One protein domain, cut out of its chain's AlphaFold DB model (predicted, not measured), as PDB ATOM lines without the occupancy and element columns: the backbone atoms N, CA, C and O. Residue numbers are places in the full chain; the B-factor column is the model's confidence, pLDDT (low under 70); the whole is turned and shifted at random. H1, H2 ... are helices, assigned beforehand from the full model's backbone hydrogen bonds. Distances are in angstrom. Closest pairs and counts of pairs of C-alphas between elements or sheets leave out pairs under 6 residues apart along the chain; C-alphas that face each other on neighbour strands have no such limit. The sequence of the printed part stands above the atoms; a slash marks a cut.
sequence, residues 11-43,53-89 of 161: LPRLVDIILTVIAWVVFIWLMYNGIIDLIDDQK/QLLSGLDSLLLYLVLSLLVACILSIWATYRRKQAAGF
ATOM      1  N   LEU A  11      27.811 -36.246 -39.991       64.25
ATOM      2  CA  LEU A  11      28.383 -36.527 -38.665       64.25
ATOM      3  C   LEU A  11      29.462 -37.628 -38.595       64.25
ATOM      4  O   LEU A  11      30.422 -37.429 -37.860       64.25
ATOM      5  N   PRO A  12      29.380 -38.760 -39.321       62.41
ATOM      6  CA  PRO A  12      30.432 -39.781 -39.283       62.41
ATOM      7  C   PRO A  12      31.750 -39.256 -39.841       62.41
ATOM      8  O   PRO A  12      32.818 -39.575 -39.340       62.41
ATOM      9  N   ARG A  13      31.664 -38.383 -40.847       68.00
ATOM     10  CA  ARG A  13      32.830 -37.748 -41.449       68.00
ATOM     11  C   ARG A  13      33.499 -36.770 -40.476       68.00
ATOM     12  O   ARG A  13      34.710 -36.630 -40.505       68.00
ATOM     13  N   LEU A  14      32.724 -36.140 -39.590       70.38
ATOM     14  CA  LEU A  14      33.231 -35.247 -38.545       70.38
ATOM     15  C   LEU A  14      34.068 -36.005 -37.502       70.38
ATOM     16  O   LEU A  14      35.152 -35.562 -37.149       70.38
ATOM     17  N   VAL A  15      33.577 -37.157 -37.042       74.69
ATOM     18  CA  VAL A  15      34.269 -38.024 -36.071       74.69
ATOM     19  C   VAL A  15      35.607 -38.510 -36.623       74.69
ATOM     20  O   VAL A  15      36.607 -38.497 -35.915       74.69
ATOM     21  N   ASP A  16      35.620 -38.900 -37.893       73.31
ATOM     22  CA  ASP A  16      36.803 -39.426 -38.569       73.31
ATOM     23  C   ASP A  16      37.889 -38.350 -38.706       73.31
ATOM     24  O   ASP A  16      39.057 -38.564 -38.382       73.31
ATOM     25  N   ILE A  17      37.481 -37.130 -39.069       75.88
ATOM     26  CA  ILE A  17      38.370 -35.964 -39.108       75.88
ATOM     27  C   ILE A  17      38.931 -35.669 -37.712       75.88
ATOM     28  O   ILE A  17      40.134 -35.471 -37.569       75.88
ATOM     29  N   ILE A  18      38.083 -35.683 -36.681       76.62
ATOM     30  CA  ILE A  18      38.495 -35.449 -35.292       76.62
ATOM     31  C   ILE A  18      39.533 -36.487 -34.856       76.62
ATOM     32  O   ILE A  18      40.563 -36.120 -34.296       76.62
ATOM     33  N   LEU A  19      39.302 -37.764 -35.156       75.94
ATOM     34  CA  LEU A  19      40.222 -38.836 -34.791       75.94
ATOM     35  C   LEU A  19      41.564 -38.708 -35.518       75.94
ATOM     36  O   LEU A  19      42.620 -38.862 -34.907       75.94
ATOM     37  N   THR A  20      41.526 -38.372 -36.807       81.50
ATOM     38  CA  THR A  20      42.737 -38.196 -37.615       81.50
ATOM     39  C   THR A  20      43.570 -37.026 -37.091       81.50
ATOM     40  O   THR A  20      44.785 -37.134 -36.960       81.50
ATOM     41  N   VAL A  21      42.918 -35.922 -36.712       79.50
ATOM     42  CA  VAL A  21      43.575 -34.768 -36.086       79.50
ATOM     43  C   VAL A  21      44.167 -35.140 -34.725       79.50
ATOM     44  O   VAL A  21      45.315 -34.792 -34.465       79.50
ATOM     45  N   ILE A  22      43.446 -35.893 -33.883       81.38
ATOM     46  CA  ILE A  22      43.971 -36.381 -32.594       81.38
ATOM     47  C   ILE A  22      45.235 -37.219 -32.813       81.38
ATOM     48  O   ILE A  22      46.226 -37.012 -32.120       81.38
ATOM     49  N   ALA A  23      45.234 -38.119 -33.797       76.75
ATOM     50  CA  ALA A  23      46.384 -38.967 -34.094       76.75
ATOM     51  C   ALA A  23      47.622 -38.151 -34.494       76.75
ATOM     52  O   ALA A  23      48.715 -38.400 -33.994       76.75
ATOM     53  N   TRP A  24      47.446 -37.136 -35.340       89.19
ATOM     54  CA  TRP A  24      48.534 -36.231 -35.714       89.19
ATOM     55  C   TRP A  24      49.058 -35.422 -34.532       89.19
ATOM     56  O   TRP A  24      50.267 -35.261 -34.377       89.19
ATOM     57  N   VAL A  25      48.157 -34.944 -33.678       79.62
ATOM     58  CA  VAL A  25      48.507 -34.193 -32.472       79.62
ATOM     59  C   VAL A  25      49.310 -35.060 -31.504       79.62
ATOM     60  O   VAL A  25      50.361 -34.621 -31.049       79.62
ATOM     61  N   VAL A  26      48.878 -36.299 -31.239       79.75
ATOM     62  CA  VAL A  26      49.628 -37.238 -30.385       79.75
ATOM     63  C   VAL A  26      50.978 -37.579 -31.012       79.75
ATOM     64  O   VAL A  26      51.982 -37.583 -30.309       79.75
ATOM     65  N   PHE A  27      51.026 -37.812 -32.324       81.25
ATOM     66  CA  PHE A  27      52.258 -38.150 -33.037       81.25
ATOM     67  C   PHE A  27      53.314 -37.044 -32.932       81.25
ATOM     68  O   PHE A  27      54.453 -37.307 -32.560       81.25
ATOM     69  N   ILE A  28      52.926 -35.795 -33.199       86.12
ATOM     70  CA  ILE A  28      53.831 -34.644 -33.097       86.12
ATOM     71  C   ILE A  28      54.259 -34.427 -31.649       86.12
ATOM     72  O   ILE A  28      55.426 -34.152 -31.387       86.12
ATOM     73  N   TRP A  29      53.325 -34.562 -30.713       82.19
ATOM     74  CA  TRP A  29      53.583 -34.383 -29.293       82.19
ATOM     75  C   TRP A  29      54.599 -35.406 -28.763       82.19
ATOM     76  O   TRP A  29      55.559 -35.029 -28.091       82.19
ATOM     77  N   LEU A  30      54.454 -36.678 -29.145       77.88
ATOM     78  CA  LEU A  30      55.395 -37.737 -28.779       77.88
ATOM     79  C   LEU A  30      56.767 -37.510 -29.420       77.88
ATOM     80  O   LEU A  30      57.800 -37.651 -28.773       77.88
ATOM     81  N   MET A  31      56.767 -37.121 -30.695       84.44
ATOM     82  CA  MET A  31      57.991 -36.870 -31.444       84.44
ATOM     83  C   MET A  31      58.764 -35.676 -30.869       84.44
ATOM     84  O   MET A  31      59.982 -35.735 -30.743       84.44
ATOM     85  N   TYR A  32      58.069 -34.608 -30.476       82.88
ATOM     86  CA  TYR A  32      58.670 -33.438 -29.839       82.88
ATOM     87  C   TYR A  32      59.272 -33.787 -28.477       82.88
ATOM     88  O   TYR A  32      60.429 -33.453 -28.231       82.88
ATOM     89  N   ASN A  33      58.527 -34.505 -27.626       77.88
ATOM     90  CA  ASN A  33      59.033 -34.932 -26.322       77.88
ATOM     91  C   ASN A  33      60.253 -35.847 -26.465       77.88
ATOM     92  O   ASN A  33      61.269 -35.582 -25.837       77.88
ATOM     93  N   GLY A  34      60.202 -36.854 -27.342       70.94
ATOM     94  CA  GLY A  34      61.317 -37.789 -27.527       70.94
ATOM     95  C   GLY A  34      62.578 -37.142 -28.106       70.94
ATOM     96  O   GLY A  34      63.690 -37.528 -27.755       70.94
ATOM     97  N   ILE A  35      62.430 -36.137 -28.972       83.12
ATOM     98  CA  ILE A  35      63.581 -35.423 -29.540       83.12
ATOM     99  C   ILE A  35      64.196 -34.459 -28.523       83.12
ATOM    100  O   ILE A  35      65.417 -34.388 -28.420       83.12
ATOM    101  N   ILE A  36      63.375 -33.711 -27.783       74.75
ATOM    102  CA  ILE A  36      63.857 -32.771 -26.762       74.75
ATOM    103  C   ILE A  36      64.568 -33.522 -25.635       74.75
ATOM    104  O   ILE A  36      65.656 -33.104 -25.246       74.75
ATOM    105  N   ASP A  37      64.014 -34.651 -25.188       72.12
ATOM    106  CA  ASP A  37      64.612 -35.495 -24.147       72.12
ATOM    107  C   ASP A  37      65.988 -36.032 -24.591       72.12
ATOM    108  O   ASP A  37      66.980 -35.881 -23.885       72.12
ATOM    109  N   LEU A  38      66.110 -36.505 -25.842       69.56
ATOM    110  CA  LEU A  38      67.374 -36.988 -26.425       69.56
ATOM    111  C   LEU A  38      68.469 -35.908 -26.542       69.56
ATOM    112  O   LEU A  38      69.667 -36.209 -26.563       69.56
ATOM    113  N   ILE A  39      68.071 -34.646 -26.689       75.69
ATOM    114  CA  ILE A  39      68.997 -33.513 -26.798       75.69
ATOM    115  C   ILE A  39      69.408 -33.012 -25.410       75.69
ATOM    116  O   ILE A  39      70.550 -32.577 -25.232       75.69
ATOM    117  N   ASP A  40      68.493 -33.048 -24.446       68.56
ATOM    118  CA  ASP A  40      68.715 -32.545 -23.092       68.56
ATOM    119  C   ASP A  40      69.541 -33.526 -22.244       68.56
ATOM    120  O   ASP A  40      70.448 -33.113 -21.512       68.56
ATOM    121  N   ASP A  41      69.340 -34.833 -22.441       62.12
ATOM    122  CA  ASP A  41      70.060 -35.893 -21.723       62.12
ATOM    123  C   ASP A  41      71.547 -35.987 -22.134       62.12
ATOM    124  O   ASP A  41      72.410 -36.395 -21.358       62.12
ATOM    125  N   GLN A  42      71.914 -35.478 -23.320       61.53
ATOM    126  CA  GLN A  42      73.321 -35.367 -23.738       61.53
ATOM    127  C   GLN A  42      74.128 -34.315 -22.951       61.53
ATOM    128  O   GLN A  42      75.356 -34.280 -23.066       61.53
ATOM    129  N   LYS A  43      73.482 -33.442 -22.165       57.41
ATOM    130  CA  LYS A  43      74.145 -32.342 -21.436       57.41
ATOM    131  C   LYS A  43      74.267 -32.569 -19.933       57.41
ATOM    132  O   LYS A  43      75.046 -31.870 -19.284       57.41
ATOM    133  N   GLN A  53      61.947 -39.736 -12.195       59.16
ATOM    134  CA  GLN A  53      60.853 -40.544 -11.636       59.16
ATOM    135  C   GLN A  53      59.487 -39.845 -11.727       59.16
ATOM    136  O   GLN A  53      58.489 -40.491 -12.050       59.16
ATOM    137  N   LEU A  54      59.427 -38.526 -11.507       58.66
ATOM    138  CA  LEU A  54      58.190 -37.753 -11.694       58.66
ATOM    139  C   LEU A  54      57.844 -37.591 -13.184       58.66
ATOM    140  O   LEU A  54      56.680 -37.733 -13.556       58.66
ATOM    141  N   LEU A  55      58.847 -37.366 -14.042       62.94
ATOM    142  CA  LEU A  55      58.688 -37.331 -15.505       62.94
ATOM    143  C   LEU A  55      58.257 -38.696 -16.079       62.94
ATOM    144  O   LEU A  55      57.445 -38.747 -16.999       62.94
ATOM    145  N   SER A  56      58.685 -39.802 -15.465       62.75
ATOM    146  CA  SER A  56      58.254 -41.164 -15.821       62.75
ATOM    147  C   SER A  56      56.774 -41.400 -15.503       62.75
ATOM    148  O   SER A  56      56.059 -42.081 -16.241       62.75
ATOM    149  N   GLY A  57      56.276 -40.813 -14.409       65.19
ATOM    150  CA  GLY A  57      54.857 -40.872 -14.051       65.19
ATOM    151  C   GLY A  57      53.971 -40.018 -14.963       65.19
ATOM    152  O   GLY A  57      52.824 -40.380 -15.229       65.19
ATOM    153  N   LEU A  58      54.506 -38.909 -15.479       69.38
ATOM    154  CA  LEU A  58      53.824 -38.029 -16.430       69.38
ATOM    155  C   LEU A  58      53.527 -38.729 -17.757       69.38
ATOM    156  O   LEU A  58      52.429 -38.560 -18.278       69.38
ATOM    157  N   ASP A  59      54.438 -39.563 -18.256       68.50
ATOM    158  CA  ASP A  59      54.218 -40.335 -19.486       68.50
ATOM    159  C   ASP A  59      53.039 -41.312 -19.336       68.50
ATOM    160  O   ASP A  59      52.120 -41.366 -20.156       68.50
ATOM    161  N   SER A  60      52.977 -41.980 -18.181       76.31
ATOM    162  CA  SER A  60      51.863 -42.863 -17.811       76.31
ATOM    163  C   SER A  60      50.533 -42.097 -17.719       76.31
ATOM    164  O   SER A  60      49.480 -42.580 -18.139       76.31
ATOM    165  N   LEU A  61      50.574 -40.874 -17.185       80.25
ATOM    166  CA  LEU A  61      49.411 -39.999 -17.056       80.25
ATOM    167  C   LEU A  61      48.919 -39.492 -18.422       80.25
ATOM    168  O   LEU A  61      47.714 -39.447 -18.674       80.25
ATOM    169  N   LEU A  62      49.846 -39.136 -19.309       80.12
ATOM    170  CA  LEU A  62      49.577 -38.705 -20.680       80.12
ATOM    171  C   LEU A  62      48.997 -39.842 -21.519       80.12
ATOM    172  O   LEU A  62      48.050 -39.632 -22.279       80.12
ATOM    173  N   LEU A  63      49.469 -41.063 -21.290       72.25
ATOM    174  CA  LEU A  63      48.912 -42.272 -21.878       72.25
ATOM    175  C   LEU A  63      47.447 -42.469 -21.462       72.25
ATOM    176  O   LEU A  63      46.582 -42.713 -22.308       72.25
ATOM    177  N   TYR A  64      47.127 -42.280 -20.181       84.00
ATOM    178  CA  TYR A  64      45.739 -42.336 -19.720       84.00
ATOM    179  C   TYR A  64      44.877 -41.193 -20.252       84.00
ATOM    180  O   TYR A  64      43.695 -41.396 -20.532       84.00
ATOM    181  N   LEU A  65      45.450 -40.008 -20.433       81.00
ATOM    182  CA  LEU A  65      44.759 -38.860 -21.010       81.00
ATOM    183  C   LEU A  65      44.354 -39.131 -22.467       81.00
ATOM    184  O   LEU A  65      43.204 -38.888 -22.838       81.00
ATOM    185  N   VAL A  66      45.251 -39.713 -23.267       79.88
ATOM    186  CA  VAL A  66      44.948 -40.146 -24.642       79.88
ATOM    187  C   VAL A  66      43.880 -41.242 -24.642       79.88
ATOM    188  O   VAL A  66      42.933 -41.181 -25.429       79.88
ATOM    189  N   LEU A  67      43.971 -42.202 -23.716       82.00
ATOM    190  CA  LEU A  67      42.993 -43.281 -23.570       82.00
ATOM    191  C   LEU A  67      41.596 -42.746 -23.214       82.00
ATOM    192  O   LEU A  67      40.592 -43.171 -23.787       82.00
ATOM    193  N   SER A  68      41.533 -41.765 -22.315       81.69
ATOM    194  CA  SER A  68      40.301 -41.085 -21.915       81.69
ATOM    195  C   SER A  68      39.656 -40.332 -23.081       81.69
ATOM    196  O   SER A  68      38.452 -40.468 -23.312       81.69
ATOM    197  N   LEU A  69      40.450 -39.603 -23.873       81.75
ATOM    198  CA  LEU A  69      39.994 -38.912 -25.084       81.75
ATOM    199  C   LEU A  69      39.363 -39.876 -26.095       81.75
ATOM    200  O   LEU A  69      38.323 -39.581 -26.687       81.75
ATOM    201  N   LEU A  70      39.973 -41.047 -26.252       76.25
ATOM    202  CA  LEU A  70      39.499 -42.101 -27.142       76.25
ATOM    203  C   LEU A  70      38.128 -42.625 -26.692       76.25
ATOM    204  O   LEU A  70      37.184 -42.696 -27.483       76.25
ATOM    205  N   VAL A  71      37.986 -42.899 -25.394       84.62
ATOM    206  CA  VAL A  71      36.725 -43.350 -24.789       84.62
ATOM    207  C   VAL A  71      35.639 -42.272 -24.881       84.62
ATOM    208  O   VAL A  71      34.501 -42.566 -25.253       84.62
ATOM    209  N   ALA A  72      35.975 -41.011 -24.611       74.62
ATOM    210  CA  ALA A  72      35.058 -39.882 -24.745       74.62
ATOM    211  C   ALA A  72      34.571 -39.690 -26.195       74.62
ATOM    212  O   ALA A  72      33.398 -39.370 -26.421       74.62
ATOM    213  N   CYS A  73      35.434 -39.942 -27.186       79.81
ATOM    214  CA  CYS A  73      35.072 -39.912 -28.602       79.81
ATOM    215  C   CYS A  73      34.082 -41.043 -28.945       79.81
ATOM    216  O   CYS A  73      33.050 -40.794 -29.571       79.81
ATOM    217  N   ILE A  74      34.321 -42.260 -28.440       76.31
ATOM    218  CA  ILE A  74      33.430 -43.425 -28.594       76.31
ATOM    219  C   ILE A  74      32.042 -43.154 -27.999       76.31
ATOM    220  O   ILE A  74      31.018 -43.371 -28.654       76.31
ATOM    221  N   LEU A  75      31.990 -42.620 -26.779       81.81
ATOM    222  CA  LEU A  75      30.729 -42.278 -26.120       81.81
ATOM    223  C   LEU A  75      29.989 -41.148 -26.845       81.81
ATOM    224  O   LEU A  75      28.764 -41.200 -26.977       81.81
ATOM    225  N   SER A  76      30.713 -40.160 -27.372       73.62
ATOM    226  CA  SER A  76      30.138 -39.066 -28.165       73.62
ATOM    227  C   SER A  76      29.482 -39.558 -29.460       73.62
ATOM    228  O   SER A  76      28.383 -39.107 -29.807       73.62
ATOM    229  N   ILE A  77      30.098 -40.528 -30.147       73.06
ATOM    230  CA  ILE A  77      29.513 -41.205 -31.315       73.06
ATOM    231  C   ILE A  77      28.222 -41.924 -30.903       73.06
ATOM    232  O   ILE A  77      27.177 -41.779 -31.546       73.06
ATOM    233  N   TRP A  78      28.277 -42.653 -29.789       74.88
ATOM    234  CA  TRP A  78      27.199 -43.518 -29.321       74.88
ATOM    235  C   TRP A  78      25.963 -42.750 -28.828       74.88
ATOM    236  O   TRP A  78      24.827 -43.059 -29.200       74.88
ATOM    237  N   ALA A  79      26.161 -41.686 -28.053       73.50
ATOM    238  CA  ALA A  79      25.076 -40.835 -27.568       73.50
ATOM    239  C   ALA A  79      24.362 -40.097 -28.714       73.50
ATOM    240  O   ALA A  79      23.153 -39.861 -28.664       73.50
ATOM    241  N   THR A  80      25.094 -39.743 -29.770       71.12
ATOM    242  CA  THR A  80      24.548 -39.026 -30.932       71.12
ATOM    243  C   THR A  80      23.809 -39.966 -31.882       71.12
ATOM    244  O   THR A  80      22.758 -39.605 -32.418       71.12
ATOM    245  N   TYR A  81      24.297 -41.202 -32.024       63.56
ATOM    246  CA  TYR A  81      23.574 -42.289 -32.684       63.56
ATOM    247  C   TYR A  81      22.204 -42.513 -32.031       63.56
ATOM    248  O   TYR A  81      21.173 -42.503 -32.708       63.56
ATOM    249  N   ARG A  82      22.171 -42.583 -30.694       63.25
ATOM    250  CA  ARG A  82      20.915 -42.711 -29.946       63.25
ATOM    251  C   ARG A  82      19.982 -41.514 -30.104       63.25
ATOM    252  O   ARG A  82      18.785 -41.724 -30.259       63.25
ATOM    253  N   ARG A  83      20.480 -40.270 -30.121       59.31
ATOM    254  CA  ARG A  83      19.635 -39.073 -30.342       59.31
ATOM    255  C   ARG A  83      18.921 -39.094 -31.693       59.31
ATOM    256  O   ARG A  83      17.756 -38.719 -31.767       59.31
ATOM    257  N   LYS A  84      19.590 -39.561 -32.751       61.91
ATOM    258  CA  LYS A  84      18.955 -39.728 -34.068       61.91
ATOM    259  C   LYS A  84      17.912 -40.838 -34.081       61.91
ATOM    260  O   LYS A  84      16.875 -40.680 -34.716       61.91
ATOM    261  N   GLN A  85      18.169 -41.929 -33.366       59.91
ATOM    262  CA  GLN A  85      17.199 -43.008 -33.202       59.91
ATOM    263  C   GLN A  85      15.968 -42.538 -32.408       59.91
ATOM    264  O   GLN A  85      14.843 -42.826 -32.803       59.91
ATOM    265  N   ALA A  86      16.162 -41.738 -31.354       56.44
ATOM    266  CA  ALA A  86      15.079 -41.173 -30.550       56.44
ATOM    267  C   ALA A  86      14.232 -40.144 -31.324       56.44
ATOM    268  O   ALA A  86      13.011 -40.139 -31.189       56.44
ATOM    269  N   ALA A  87      14.847 -39.337 -32.198       54.75
ATOM    270  CA  ALA A  87      14.134 -38.393 -33.068       54.75
ATOM    271  C   ALA A  87      13.203 -39.083 -34.090       54.75
ATOM    272  O   ALA A  87      12.242 -38.481 -34.562       54.75
ATOM    273  N   GLY A  88      13.448 -40.356 -34.416       54.09
ATOM    274  CA  GLY A  88      12.550 -41.160 -35.253       54.09
ATOM    275  C   GLY A  88      11.269 -41.616 -34.541       54.09
ATOM    276  O   GLY A  88      10.299 -41.978 -35.207       54.09
ATOM    277  N   PHE A  89      11.236 -41.571 -33.204       51.31
ATOM    278  CA  PHE A  89      10.092 -41.991 -32.385       51.31
ATOM    279  C   PHE A  89       9.225 -40.832 -31.884       51.31
ATOM    280  O   PHE A  89       8.211 -41.061 -31.229       51.31
TER     281      PHE A  89
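What this domain is: This is residues 11 to 43 and 53 to 89 of the 161 residues of the protein "Poly-beta-1,6-N-acetyl-D-glucosamine biosynthesis protein PgaD" of Pseudomonas laoshanensis (UniProt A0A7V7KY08). Two long, nearly straight helices, H2 and H1, run side by side in opposite directions as a thin, loose pair, shifted lengthwise against each other. They come close only along part of their length; at one end residues 82 to 89 stick out alone, and at the other residues 34 to 43 and residues 53 to 58 stick out separately. The 70 printed residues hold two named helices, H1 then H2 along the chain, and no named strand; the class is all helix. The whole is extended, with a radius of gyration of the C-alphas of 17.7 A, and is a rod spanning 65 by 23 by 7 A.

Where its parts are: H2, the longest helix, is residues 53 to 87 and measures 51.4 A from first to last C-alpha. Its C-alpha 53 is at (60.853, -40.544, -11.636) and its C-alpha 87 at (14.134, -38.393, -33.068). H1 is residues 11 to 40, 43.4 A long from first to last C-alpha, with C-alpha 11 at (28.383, -36.527, -38.665).

How they stand to each other: H2 and H1 only just touch, with 3 pairs of C-alphas within 8 A. H2 touches H1 with residues 66 to 77 alone, and H1 touches H2 with residues 15 to 26 alone. The closest C-alphas of the two helices are those of Val 15 and Ile 77, 7.4 A apart. The helices run opposite ways at a shallow tilt of 4 degrees, 14.8 A from centre to centre. In H1 every O i to N i+4 pair is within hydrogen-bond range; in H2, 30 of 31 are.

The domain as a whole: The two C-alphas farthest apart, those of Lys 43 and Phe 89, are 65.7 A apart. Residues 44 to 52 are cut out, and C-alphas 43 and 53 are 18.4 A apart across the cut. The mean pLDDT of the printed part is 72.7, with residues 11 to 13, 38, 40 to 43, 53 to 59 and 81 to 89 under 70.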